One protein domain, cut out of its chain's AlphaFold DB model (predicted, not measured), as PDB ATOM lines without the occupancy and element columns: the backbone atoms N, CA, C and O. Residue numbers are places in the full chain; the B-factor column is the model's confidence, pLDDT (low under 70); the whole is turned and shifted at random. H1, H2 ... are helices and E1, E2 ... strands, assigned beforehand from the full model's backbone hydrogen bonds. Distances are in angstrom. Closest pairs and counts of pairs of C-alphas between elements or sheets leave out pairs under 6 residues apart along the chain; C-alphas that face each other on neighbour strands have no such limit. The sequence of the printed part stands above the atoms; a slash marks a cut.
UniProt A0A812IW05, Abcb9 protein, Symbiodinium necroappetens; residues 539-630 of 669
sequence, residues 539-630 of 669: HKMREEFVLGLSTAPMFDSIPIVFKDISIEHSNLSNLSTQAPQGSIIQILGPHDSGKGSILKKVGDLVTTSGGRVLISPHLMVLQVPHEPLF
ATOM      1  N   HIS A 539     -29.733  16.323 -18.984       87.25
ATOM      2  CA  HIS A 539     -28.506  16.760 -18.330       87.25
ATOM      3  C   HIS A 539     -27.702  15.585 -17.764       87.25
ATOM      4  O   HIS A 539     -26.535  15.444 -18.134       87.25
ATOM      5  N   LYS A 540     -28.332  14.684 -16.994       88.69
ATOM      6  CA  LYS A 540     -27.694  13.468 -16.451       88.69
ATOM      7  C   LYS A 540     -27.027  12.648 -17.564       88.69
ATOM      8  O   LYS A 540     -25.858  12.279 -17.455       88.69
ATOM      9  N   MET A 541     -27.706  12.473 -18.700       87.38
ATOM     10  CA  MET A 541     -27.144  11.775 -19.867       87.38
ATOM     11  C   MET A 541     -25.939  12.488 -20.493       87.38
ATOM     12  O   MET A 541     -25.012  11.839 -20.980       87.38
ATOM     13  N   ARG A 542     -25.943  13.825 -20.526       87.69
ATOM     14  CA  ARG A 542     -24.814  14.613 -21.040       87.69
ATOM     15  C   ARG A 542     -23.611  14.541 -20.108       87.69
ATOM     16  O   ARG A 542     -22.485  14.491 -20.597       87.69
ATOM     17  N   GLU A 543     -23.829  14.507 -18.796       87.19
ATOM     18  CA  GLU A 543     -22.750  14.280 -17.838       87.19
ATOM     19  C   GLU A 543     -22.132  12.892 -18.006       87.19
ATOM     20  O   GLU A 543     -20.917  12.784 -18.147       87.19
ATOM     21  N   GLU A 544     -22.953  11.841 -18.068       87.56
ATOM     22  CA  GLU A 544     -22.484  10.470 -18.306       87.56
ATOM     23  C   GLU A 544     -21.707  10.345 -19.619       87.56
ATOM     24  O   GLU A 544     -20.661   9.697 -19.664       87.56
ATOM     25  N   PHE A 545     -22.174  11.009 -20.679       85.25
ATOM     26  CA  PHE A 545     -21.471  11.059 -21.957       85.25
ATOM     27  C   PHE A 545     -20.072  11.669 -21.819       85.25
ATOM     28  O   PHE A 545     -19.109  11.108 -22.338       85.25
ATOM     29  N   VAL A 546     -19.942  12.792 -21.108       82.94
ATOM     30  CA  VAL A 546     -18.644  13.450 -20.904       82.94
ATOM     31  C   VAL A 546     -17.727  12.618 -20.008       82.94
ATOM     32  O   VAL A 546     -16.539  12.512 -20.298       82.94
ATOM     33  N   LEU A 547     -18.263  11.987 -18.962       81.62
ATOM     34  CA  LEU A 547     -17.495  11.135 -18.050       81.62
ATOM     35  C   LEU A 547     -17.047   9.816 -18.691       81.62
ATOM     36  O   LEU A 547     -15.974   9.310 -18.367       81.62
ATOM     37  N   GLY A 548     -17.840   9.266 -19.612       77.75
ATOM     38  CA  GLY A 548     -17.493   8.057 -20.359       77.75
ATOM     39  C   GLY A 548     -16.336   8.253 -21.347       77.75
ATOM     40  O   GLY A 548     -15.707   7.280 -21.770       77.75
ATOM     41  N   LEU A 549     -16.017   9.498 -21.709       72.88
ATOM     42  CA  LEU A 549     -14.889   9.828 -22.575       72.88
ATOM     43  C   LEU A 549     -13.605   9.876 -21.728       72.88
ATOM     44  O   LEU A 549     -13.214  10.919 -21.218       72.88
ATOM     45  N   SER A 550     -12.929   8.727 -21.610       54.97
ATOM     46  CA  SER A 550     -11.666   8.477 -20.871       54.97
ATOM     47  C   SER A 550     -10.444   9.339 -21.298       54.97
ATOM     48  O   SER A 550      -9.301   9.060 -20.945       54.97
ATOM     49  N   THR A 551     -10.634  10.412 -22.069       52.94
ATOM     50  CA  THR A 551      -9.555  11.258 -22.595       52.94
ATOM     51  C   THR A 551      -9.625  12.671 -22.023       52.94
ATOM     52  O   THR A 551     -10.285  13.555 -22.567       52.94
ATOM     53  N   ALA A 552      -8.872  12.897 -20.949       51.09
ATOM     54  CA  ALA A 552      -8.324  14.215 -20.633       51.09
ATOM     55  C   ALA A 552      -7.326  14.628 -21.747       51.09
ATOM     56  O   ALA A 552      -6.623  13.738 -22.231       51.09
ATOM     57  N   PRO A 553      -7.198  15.907 -22.179       54.56
ATOM     58  CA  PRO A 553      -7.629  17.138 -21.513       54.56
ATOM     59  C   PRO A 553      -8.178  18.218 -22.486       54.56
ATOM     60  O   PRO A 553      -7.826  19.389 -22.377       54.56
ATOM     61  N   MET A 554      -9.012  17.870 -23.470       60.34
ATOM     62  CA  MET A 554      -9.639  18.881 -24.341       60.34
ATOM     63  C   MET A 554     -11.149  18.694 -24.386       60.34
ATOM     64  O   MET A 554     -11.678  18.045 -25.284       60.34
ATOM     65  N   PHE A 555     -11.857  19.313 -23.440       63.75
ATOM     66  CA  PHE A 555     -13.318  19.443 -23.500       63.75
ATOM     67  C   PHE A 555     -13.783  20.119 -24.808       63.75
ATOM     68  O   PHE A 555     -14.830  19.763 -25.346       63.75
ATOM     69  N   ASP A 556     -12.933  20.969 -25.396       64.25
ATOM     70  CA  ASP A 556     -13.118  21.582 -26.721       64.25
ATOM     71  C   ASP A 556     -13.054  20.580 -27.893       64.25
ATOM     72  O   ASP A 556     -13.396  20.920 -29.024       64.25
ATOM     73  N   SER A 557     -12.611  19.338 -27.660       71.25
ATOM     74  CA  SER A 557     -12.553  18.279 -28.679       71.25
ATOM     75  C   SER A 557     -13.757  17.333 -28.657       71.25
ATOM     76  O   SER A 557     -13.901  16.507 -29.560       71.25
ATOM     77  N   ILE A 558     -14.644  17.461 -27.661       80.19
ATOM     78  CA  ILE A 558     -15.810  16.586 -27.510       80.19
ATOM     79  C   ILE A 558     -16.808  16.895 -28.636       80.19
ATOM     80  O   ILE A 558     -17.316  18.011 -28.704       80.19
ATOM     81  N   PRO A 559     -17.129  15.964 -29.547       83.12
ATOM     82  CA  PRO A 559     -18.074  16.253 -30.617       83.12
ATOM     83  C   PRO A 559     -19.498  16.408 -30.069       83.12
ATOM     84  O   PRO A 559     -19.889  15.746 -29.109       83.12
ATOM     85  N   ILE A 560     -20.297  17.242 -30.730       87.31
ATOM     86  CA  ILE A 560     -21.748  17.278 -30.541       87.31
ATOM     87  C   ILE A 560     -22.331  16.073 -31.279       87.31
ATOM     88  O   ILE A 560     -22.156  15.952 -32.494       87.31
ATOM     89  N   VAL A 561     -23.007  15.174 -30.566       88.06
ATOM     90  CA  VAL A 561     -23.525  13.921 -31.131       88.06
ATOM     91  C   VAL A 561     -25.045  13.966 -31.197       88.06
ATOM     92  O   VAL A 561     -25.729  14.158 -30.196       88.06
ATOM     93  N   PHE A 562     -25.574  13.746 -32.393       87.44
ATOM     94  CA  PHE A 562     -26.986  13.518 -32.661       87.44
ATOM     95  C   PHE A 562     -27.179  12.008 -32.767       87.44
ATOM     96  O   PHE A 562     -26.523  11.373 -33.593       87.44
ATOM     97  N   LYS A 563     -28.034  11.426 -31.929       87.25
ATOM     98  CA  LYS A 563     -28.259   9.978 -31.885       87.25
ATOM     99  C   LYS A 563     -29.735   9.665 -32.086       87.25
ATOM    100  O   LYS A 563     -30.557  10.054 -31.263       87.25
ATOM    101  N   ASP A 564     -30.033   8.956 -33.166       85.06
ATOM    102  CA  ASP A 564     -31.326   8.357 -33.506       85.06
ATOM    103  C   ASP A 564     -32.506   9.340 -33.474       85.06
ATOM    104  O   ASP A 564     -33.608   8.998 -33.054       85.06
ATOM    105  N   ILE A 565     -32.283  10.584 -33.909       83.12
ATOM    106  CA  ILE A 565     -33.309  11.634 -33.858       83.12
ATOM    107  C   ILE A 565     -34.427  11.321 -34.843       83.12
ATOM    108  O   ILE A 565     -34.195  11.172 -36.047       83.12
ATOM    109  N   SER A 566     -35.647  11.281 -34.318       81.00
ATOM    110  CA  SER A 566     -36.883  11.186 -35.082       81.00
ATOM    111  C   SER A 566     -37.783  12.374 -34.757       81.00
ATOM    112  O   SER A 566     -37.841  12.850 -33.625       81.00
ATOM    113  N   ILE A 567     -38.462  12.900 -35.769       75.50
ATOM    114  CA  ILE A 567     -39.382  14.028 -35.624       75.50
ATOM    115  C   ILE A 567     -40.688  13.594 -36.278       75.50
ATOM    116  O   ILE A 567     -40.663  13.158 -37.414       75.50
ATOM    117  N   GLU A 568     -41.825  13.690 -35.594       67.44
ATOM    118  CA  GLU A 568     -43.095  13.189 -36.152       67.44
ATOM    119  C   GLU A 568     -43.640  14.070 -37.282       67.44
ATOM    120  O   GLU A 568     -44.127  13.573 -38.295       67.44
ATOM    121  N   HIS A 569     -43.522  15.394 -37.147       68.81
ATOM    122  CA  HIS A 569     -44.095  16.351 -38.105       68.81
ATOM    123  C   HIS A 569     -43.277  16.546 -39.388       68.81
ATOM    124  O   HIS A 569     -43.736  17.181 -40.334       68.81
ATOM    125  N   SER A 570     -42.059  16.019 -39.437       63.72
ATOM    126  CA  SER A 570     -41.219  16.009 -40.634       63.72
ATOM    127  C   SER A 570     -40.796  14.572 -40.855       63.72
ATOM    128  O   SER A 570     -40.392  13.969 -39.883       63.72
ATOM    129  N   ASN A 571     -40.814  14.019 -42.068       68.19
ATOM    130  CA  ASN A 571     -40.442  12.613 -42.345       68.19
ATOM    131  C   ASN A 571     -38.950  12.253 -42.061       68.19
ATOM    132  O   ASN A 571     -38.349  11.451 -42.778       68.19
ATOM    133  N   LEU A 572     -38.319  12.872 -41.064       72.19
ATOM    134  CA  LEU A 572     -36.987  12.623 -40.550       72.19
ATOM    135  C   LEU A 572     -37.055  11.510 -39.497       72.19
ATOM    136  O   LEU A 572     -37.625  11.685 -38.420       72.19
ATOM    137  N   SER A 573     -36.431  10.378 -39.802       78.88
ATOM    138  CA  SER A 573     -36.276   9.255 -38.878       78.88
ATOM    139  C   SER A 573     -34.808   8.841 -38.797       78.88
ATOM    140  O   SER A 573     -34.092   8.890 -39.798       78.88
ATOM    141  N   ASN A 574     -34.378   8.432 -37.600       80.31
ATOM    142  CA  ASN A 574     -33.073   7.827 -37.317       80.31
ATOM    143  C   ASN A 574     -31.860   8.664 -37.759       80.31
ATOM    144  O   ASN A 574     -30.894   8.137 -38.314       80.31
ATOM    145  N   LEU A 575     -31.885   9.979 -37.516       81.44
ATOM    146  CA  LEU A 575     -30.718  10.820 -37.776       81.44
ATOM    147  C   LEU A 575     -29.654  10.596 -36.691       81.44
ATOM    148  O   LEU A 575     -29.802  11.063 -35.559       81.44
ATOM    149  N   SER A 576     -28.566   9.936 -37.083       85.25
ATOM    150  CA  SER A 576     -27.367   9.733 -36.267       85.25
ATOM    151  C   SER A 576     -26.158  10.376 -36.950       85.25
ATOM    152  O   SER A 576     -25.742   9.952 -38.027       85.25
ATOM    153  N   THR A 577     -25.621  11.447 -36.363       85.81
ATOM    154  CA  THR A 577     -24.486  12.203 -36.916       85.81
ATOM    155  C   THR A 577     -23.688  12.894 -35.813       85.81
ATOM    156  O   THR A 577     -24.145  13.011 -34.680       85.81
ATOM    157  N   GLN A 578     -22.488  13.366 -36.135       87.50
ATOM    158  CA  GLN A 578     -21.624  14.076 -35.197       87.50
ATOM    159  C   GLN A 578     -21.062  15.354 -35.810       87.50
ATOM    160  O   GLN A 578     -20.804  15.443 -37.011       87.50
ATOM    161  N   ALA A 579     -20.854  16.336 -34.951       86.38
ATOM    162  CA  ALA A 579     -20.491  17.696 -35.289       86.38
ATOM    163  C   ALA A 579     -19.263  18.106 -34.460       86.38
ATOM    164  O   ALA A 579     -19.363  18.179 -33.234       86.38
ATOM    165  N   PRO A 580     -18.093  18.358 -35.078       84.25
ATOM    166  CA  PRO A 580     -16.923  18.792 -34.327       84.25
ATOM    167  C   PRO A 580     -17.117  20.224 -33.817       84.25
ATOM    168  O   PRO A 580     -17.577  21.104 -34.554       84.25
ATOM    169  N   GLN A 581     -16.738  20.467 -32.562       83.44
ATOM    170  CA  GLN A 581     -16.739  21.812 -31.990       83.44
ATOM    171  C   GLN A 581     -15.784  22.743 -32.757       83.44
ATOM    172  O   GLN A 581     -14.820  22.309 -33.388       83.44
ATOM    173  N   GLY A 582     -16.084  24.043 -32.748       81.81
ATOM    174  CA  GLY A 582     -15.291  25.063 -33.446       81.81
ATOM    175  C   GLY A 582     -15.497  25.132 -34.965       81.81
ATOM    176  O   GLY A 582     -14.933  26.019 -35.609       81.81
ATOM    177  N   SER A 583     -16.322  24.253 -35.541       83.06
ATOM    178  CA  SER A 583     -16.680  24.269 -36.964       83.06
ATOM    179  C   SER A 583     -18.016  24.977 -37.224       83.06
ATOM    180  O   SER A 583     -18.880  25.048 -36.349       83.06
ATOM    181  N   ILE A 584     -18.196  25.509 -38.438       87.94
ATOM    182  CA  ILE A 584     -19.513  25.953 -38.914       87.94
ATOM    183  C   ILE A 584     -20.172  24.804 -39.664       87.94
ATOM    184  O   ILE A 584     -19.605  24.269 -40.615       87.94
ATOM    185  N   ILE A 585     -21.393  24.474 -39.254       86.56
ATOM    186  CA  ILE A 585     -22.184  23.393 -39.838       86.56
ATOM    187  C   ILE A 585     -23.440  23.991 -40.451       86.56
ATOM    188  O   ILE A 585     -24.174  24.730 -39.794       86.56
ATOM    189  N   GLN A 586     -23.689  23.664 -41.717       88.56
ATOM    190  CA  GLN A 586     -24.884  24.095 -42.435       88.56
ATOM    191  C   GLN A 586     -25.858  22.924 -42.585       88.56
ATOM    192  O   GLN A 586     -25.478  21.846 -43.042       88.56
ATOM    193  N   ILE A 587     -27.121  23.153 -42.216       85.75
ATOM    194  CA  ILE A 587     -28.215  22.189 -42.374       85.75
ATOM    195  C   ILE A 587     -29.069  22.623 -43.569       85.75
ATOM    196  O   ILE A 587     -29.807  23.607 -43.492       85.75
ATOM    197  N   LEU A 588     -28.970  21.890 -44.679       87.19
ATOM    198  CA  LEU A 588     -29.644  22.211 -45.939       87.19
ATOM    199  C   LEU A 588     -30.757  21.205 -46.249       87.19
ATOM    200  O   LEU A 588     -30.585  20.000 -46.080       87.19
ATOM    201  N   GLY A 589     -31.889  21.709 -46.744       86.25
ATOM    202  CA  GLY A 589     -33.054  20.907 -47.125       86.25
ATOM    203  C   GLY A 589     -34.239  21.767 -47.581       86.25
ATOM    204  O   GLY A 589     -34.219  22.984 -47.374       86.25
ATOM    205  N   PRO A 590     -35.285  21.177 -48.184       85.31
ATOM    206  CA  PRO A 590     -36.504  21.888 -48.590       85.31
ATOM    207  C   PRO A 590     -37.316  22.410 -47.386       85.31
ATOM    208  O   PRO A 590     -36.962  22.159 -46.229       85.31
ATOM    209  N   HIS A 591     -38.392  23.165 -47.628       81.88
ATOM    210  CA  HIS A 591     -39.354  23.510 -46.570       81.88
ATOM    211  C   HIS A 591     -39.933  22.223 -45.940       81.88
ATOM    212  O   HIS A 591     -39.984  21.189 -46.607       81.88
ATOM    213  N   ASP A 592     -40.274  22.259 -44.650       80.88
ATOM    214  CA  ASP A 592     -40.807  21.115 -43.875       80.88
ATOM    215  C   ASP A 592     -39.908  19.870 -43.785       80.88
ATOM    216  O   ASP A 592     -40.342  18.778 -43.431       80.88
ATOM    217  N   SER A 593     -38.608  20.026 -44.041       81.94
ATOM    218  CA  SER A 593     -37.619  18.951 -43.858       81.94
ATOM    219  C   SER A 593     -37.163  18.750 -42.403       81.94
ATOM    220  O   SER A 593     -36.278  17.941 -42.154       81.94
ATOM    221  N   GLY A 594     -37.729  19.487 -41.440       80.94
ATOM    222  CA  GLY A 594     -37.386  19.363 -40.015       80.94
ATOM    223  C   GLY A 594     -36.182  20.194 -39.548       80.94
ATOM    224  O   GLY A 594     -35.815  20.126 -38.380       80.94
ATOM    225  N   LYS A 595     -35.588  21.035 -40.411       85.38
ATOM    226  CA  LYS A 595     -34.402  21.869 -40.091       85.38
ATOM    227  C   LYS A 595     -34.562  22.697 -38.813       85.38
ATOM    228  O   LYS A 595     -33.701  22.668 -37.939       85.38
ATOM    229  N   GLY A 596     -35.670  23.433 -38.708       82.88
ATOM    230  CA  GLY A 596     -35.954  24.270 -37.540       82.88
ATOM    231  C   GLY A 596     -36.147  23.442 -36.271       82.88
ATOM    232  O   GLY A 596     -35.677  23.834 -35.209       82.88
ATOM    233  N   SER A 597     -36.778  22.274 -36.390       82.50
ATOM    234  CA  SER A 597     -37.009  21.353 -35.278       82.50
ATOM    235  C   SER A 597     -35.706  20.731 -34.763       82.50
ATOM    236  O   SER A 597     -35.509  20.683 -33.555       82.50
ATOM    237  N   ILE A 598     -34.772  20.360 -35.650       83.50
ATOM    238  CA  ILE A 598     -33.424  19.909 -35.255       83.50
ATOM    239  C   ILE A 598     -32.697  21.015 -34.479       83.50
ATOM    240  O   ILE A 598     -32.151  20.755 -33.412       83.50
ATOM    241  N   LEU A 599     -32.715  22.258 -34.978       84.31
ATOM    242  CA  LEU A 599     -32.060  23.386 -34.299       84.31
ATOM    243  C   LEU A 599     -32.675  23.680 -32.926       84.31
ATOM    244  O   LEU A 599     -31.945  23.961 -31.982       84.31
ATOM    245  N   LYS A 600     -34.001  23.581 -32.797       83.19
ATOM    246  CA  LYS A 600     -34.680  23.712 -31.502       83.19
ATOM    247  C   LYS A 600     -34.325  22.570 -30.547       83.19
ATOM    248  O   LYS A 600     -34.164  22.818 -29.357       83.19
ATOM    249  N   LYS A 601     -34.145  21.345 -31.057       81.25
ATOM    250  CA  LYS A 601     -33.743  20.181 -30.253       81.25
ATOM    251  C   LYS A 601     -32.347  20.337 -29.650       81.25
ATOM    252  O   LYS A 601     -32.132  19.899 -28.530       81.25
ATOM    253  N   VAL A 602     -31.415  20.988 -30.353       84.00
ATOM    254  CA  VAL A 602     -30.073  21.298 -29.814       84.00
ATOM    255  C   VAL A 602     -30.160  22.158 -28.547       84.00
ATOM    256  O   VAL A 602     -29.329  22.005 -27.663       84.00
ATOM    257  N   GLY A 603     -31.159  23.041 -28.452       79.62
ATOM    258  CA  GLY A 603     -31.404  23.882 -27.276       79.62
ATOM    259  C   GLY A 603     -32.422  23.322 -26.283       79.62
ATOM    260  O   GLY A 603     -32.904  24.091 -25.463       79.62
ATOM    261  N   ASP A 604     -32.801  22.043 -26.393       77.25
ATOM    262  CA  ASP A 604     -33.839  21.397 -25.567       77.25
ATOM    263  C   ASP A 604     -35.207  22.110 -25.582       77.25
ATOM    264  O   ASP A 604     -36.011  21.970 -24.669       77.25
ATOM    265  N   LEU A 605     -35.509  22.863 -26.647       71.38
ATOM    266  CA  LEU A 605     -36.759  23.629 -26.776       71.38
ATOM    267  C   LEU A 605     -37.919  22.815 -27.366       71.38
ATOM    268  O   LEU A 605     -39.038  23.317 -27.466       71.38
ATOM    269  N   VAL A 606     -37.642  21.602 -27.843       67.56
ATOM    270  CA  VAL A 606     -38.627  20.685 -28.426       67.56
ATOM    271  C   VAL A 606     -38.353  19.279 -27.907       67.56
ATOM    272  O   VAL A 606     -37.262  18.732 -28.097       67.56
ATOM    273  N   THR A 607     -39.368  18.671 -27.305       63.53
ATOM    274  CA  THR A 607     -39.421  17.234 -27.051       63.53
ATOM    275  C   THR A 607     -39.650  16.511 -28.377       63.53
ATOM    276  O   THR A 607     -40.466  16.909 -29.204       63.53
ATOM    277  N   THR A 608     -38.848  15.487 -28.650       59.66
ATOM    278  CA  THR A 608     -38.996  14.652 -29.848       59.66
ATOM    279  C   THR A 608     -39.314  13.249 -29.385       59.66
ATOM    280  O   THR A 608     -38.742  12.803 -28.393       59.66
ATOM    281  N   SER A 609     -40.165  12.548 -30.125       59.72
ATOM    282  CA  SER A 609     -40.611  11.189 -29.801       59.72
ATOM    283  C   SER A 609     -39.479  10.155 -29.823       59.72
ATOM    284  O   SER A 609     -39.630   9.057 -29.294       59.72
ATOM    285  N   GLY A 610     -38.327  10.489 -30.418       66.75
ATOM    286  CA  GLY A 610     -37.131   9.656 -30.379       66.75
ATOM    287  C   GLY A 610     -35.829  10.420 -30.615       66.75
ATOM    288  O   GLY A 610     -35.792  11.499 -31.220       66.75
ATOM    289  N   GLY A 611     -34.751   9.829 -30.102       74.19
ATOM    290  CA  GLY A 611     -33.375  10.299 -30.232       74.19
ATOM    291  C   GLY A 611     -32.968  11.448 -29.312       74.19
ATOM    292  O   GLY A 611     -33.785  12.109 -28.672       74.19
ATOM    293  N   ARG A 612     -31.653  11.656 -29.206       83.75
ATOM    294  CA  ARG A 612     -31.022  12.523 -28.200       83.75
ATOM    295  C   ARG A 612     -29.884  13.338 -28.806       83.75
ATOM    296  O   ARG A 612     -29.231  12.901 -29.755       83.75
ATOM    297  N   VAL A 613     -29.641  14.515 -28.232       86.44
ATOM    298  CA  VAL A 613     -28.509  15.381 -28.584       86.44
ATOM    299  C   VAL A 613     -27.569  15.457 -27.386       86.44
ATOM    300  O   VAL A 613     -27.917  16.000 -26.334       86.44
ATOM    301  N   LEU A 614     -26.378  14.888 -27.547       87.69
ATOM    302  CA  LEU A 614     -25.330  14.864 -26.537       87.69
ATOM    303  C   LEU A 614     -24.362  16.015 -26.812       87.69
ATOM    304  O   LEU A 614     -23.700  16.064 -27.852       87.69
ATOM    305  N   ILE A 615     -24.326  16.962 -25.881       87.50
ATOM    306  CA  ILE A 615     -23.483  18.160 -25.893       87.50
ATOM    307  C   ILE A 615     -22.840  18.240 -24.516       87.50
ATOM    308  O   ILE A 615     -23.472  17.872 -23.525       87.50
ATOM    309  N   SER A 616     -21.603  18.721 -24.432       86.06
ATOM    310  CA  SER A 616     -20.963  18.930 -23.137       86.06
ATOM    311  C   SER A 616     -21.773  19.918 -22.268       86.06
ATOM    312  O   SER A 616     -22.073  21.013 -22.748       86.06
ATOM    313  N   PRO A 617     -22.097  19.591 -20.999       85.00
ATOM    314  CA  PRO A 617     -23.007  20.389 -20.161       85.00
ATOM    315  C   PRO A 617     -22.561  21.826 -19.843       85.00
ATOM    316  O   PRO A 617     -23.386  22.642 -19.438       85.00
ATOM    317  N   HIS A 618     -21.275  22.147 -20.000       81.81
ATOM    318  CA  HIS A 618     -20.736  23.497 -19.792       81.81
ATOM    319  C   HIS A 618     -20.938  24.418 -21.009       81.81
ATOM    320  O   HIS A 618     -20.710  25.628 -20.917       81.81
ATOM    321  N   LEU A 619     -21.343  23.878 -22.166       82.62
ATOM    322  CA  LEU A 619     -21.607  24.670 -23.364       82.62
ATOM    323  C   LEU A 619     -22.989  25.323 -23.281       82.62
ATOM    324  O   LEU A 619     -24.000  24.658 -23.078       82.62
ATOM    325  N   MET A 620     -23.039  26.636 -23.509       79.88
ATOM    326  CA  MET A 620     -24.307  27.341 -23.703       79.88
ATOM    327  C   MET A 620     -24.766  27.224 -25.150       79.88
ATOM    328  O   MET A 620     -24.029  27.572 -26.076       79.88
ATOM    329  N   VAL A 621     -26.019  26.822 -25.330       83.38
ATOM    330  CA  VAL A 621     -26.699  26.854 -26.623       83.38
ATOM    331  C   VAL A 621     -27.489  28.155 -26.724       83.38
ATOM    332  O   VAL A 621     -28.380  28.416 -25.923       83.38
ATOM    333  N   LEU A 622     -27.155  28.982 -27.715       85.06
ATOM    334  CA  LEU A 622     -27.860  30.231 -28.002       85.06
ATOM    335  C   LEU A 622     -28.583  30.104 -29.339       85.06
ATOM    336  O   LEU A 622     -27.947  29.889 -30.373       85.06
ATOM    337  N   GLN A 623     -29.907  30.261 -29.326       83.81
ATOM    338  CA  GLN A 623     -30.710  30.264 -30.542       83.81
ATOM    339  C   GLN A 623     -31.021  31.696 -30.977       83.81
ATOM    340  O   GLN A 623     -31.527  32.498 -30.197       83.81
ATOM    341  N   VAL A 624     -30.761  31.997 -32.249       85.19
ATOM    342  CA  VAL A 624     -31.186  33.249 -32.883       85.19
ATOM    343  C   VAL A 624     -32.441  32.951 -33.715       85.19
ATOM    344  O   VAL A 624     -32.336  32.227 -34.710       85.19
ATOM    345  N   PRO A 625     -33.633  33.425 -33.302       81.94
ATOM    346  CA  PRO A 625     -34.866  33.216 -34.055       81.94
ATOM    347  C   PRO A 625     -34.874  34.024 -35.361       81.94
ATOM    348  O   PRO A 625     -34.145  35.002 -35.510       81.94
ATOM    349  N   HIS A 626     -35.723  33.618 -36.311       81.06
ATOM    350  CA  HIS A 626     -35.926  34.362 -37.562       81.06
ATOM    351  C   HIS A 626     -36.551  35.742 -37.309       81.06
ATOM    352  O   HIS A 626     -36.181  36.724 -37.946       81.06
ATOM    353  N   GLU A 627     -37.492  35.810 -36.368       84.19
ATOM    354  CA  GLU A 627     -38.085  37.058 -35.897       84.19
ATOM    355  C   GLU A 627     -37.401  37.467 -34.587       84.19
ATOM    356  O   GLU A 627     -37.408  36.676 -33.640       84.19
ATOM    357  N   PRO A 628     -36.775  38.656 -34.516       82.56
ATOM    358  CA  PRO A 628     -36.093  39.097 -33.309       82.56
ATOM    359  C   PRO A 628     -37.103  39.359 -32.189       82.56
ATOM    360  O   PRO A 628     -38.126  40.009 -32.398       82.56
ATOM    361  N   LEU A 629     -36.783  38.874 -30.991       83.81
ATOM    362  CA  LEU A 629     -37.573  39.076 -29.779       83.81
ATOM    363  C   LEU A 629     -36.836  40.054 -28.862       83.81
ATOM    364  O   LEU A 629     -35.627  39.925 -28.669       83.81
ATOM    365  N   PHE A 630     -37.567  41.014 -28.297       82.06
ATOM    366  CA  PHE A 630     -37.039  42.000 -27.357       82.06
ATOM    367  C   PHE A 630     -37.818  41.938 -26.045       82.06
ATOM    368  O   PHE A 630     -39.038  41.788 -26.048       82.06
TER     369      PHE A 630
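This is residues 539 to 630 of the 669 residues of the protein "Abcb9 protein" of Symbiodinium necroappetens (UniProt A0A812IW05). A small wall of three antiparallel strands, in the order E2, E1, E4, is grazed by two short helices, H1 at E4 and H2 at E1 and E4. The short strand E3 comes between E2 and H2 along the chain, and residues 615 to 630 form a long tail with no named element. The 92 printed residues hold two named helices and four named strands, in the order H1, E1, E2, E3, H2, E4; the class is mixed, with 39 residues in named elements, under half. The whole is compact, with a radius of gyration of the C-alphas of 14.1 A and spans of 41 by 33 by 22 A.

Start at H1, residues 539 to 548, which only grazes the sheet with residues 539 to 546. E1, residues 560 to 566, is the inner strand and forms a hairpin with E2, residues 575 to 579, at 168 degrees; look for N 562 and O 577, 2.8 A apart. E3, residues 585 to 588, pairs with no named strand. H2, residues 595 to 602, only grazes the sheet with residues 598 to 602. E4, residues 610 to 614, is antiparallel to E1 at 175 degrees, with N 563 and O 612 2.9 A apart. Its closest C-alphas to H1 are Leu 614 and Arg 542, 5.5 A; to H2, Val 613 and Val 602, 6.2 A. H1 and H2 are apart. In H1 and H2 every O i to N i+4 pair is within hydrogen-bond range.

Find C-alpha 539 at (-28.506, 16.760, -18.330); from there H1 runs 14.2 A. E1 spans 16.9 A, E2 12.6 A, E3 9.7 A and H2 11.2 A. E4 runs 13.5 A to C-alpha 614 at (-25.330, 14.864, -26.537).

The farthest C-alphas, Ser 550 and Phe 630, are 42.5 A apart. The printed part has no cut, and the link from H1 to E1 is long. Look for pLDDT under 70 at residues 550 to 556, 568 to 571 and 606 to 610.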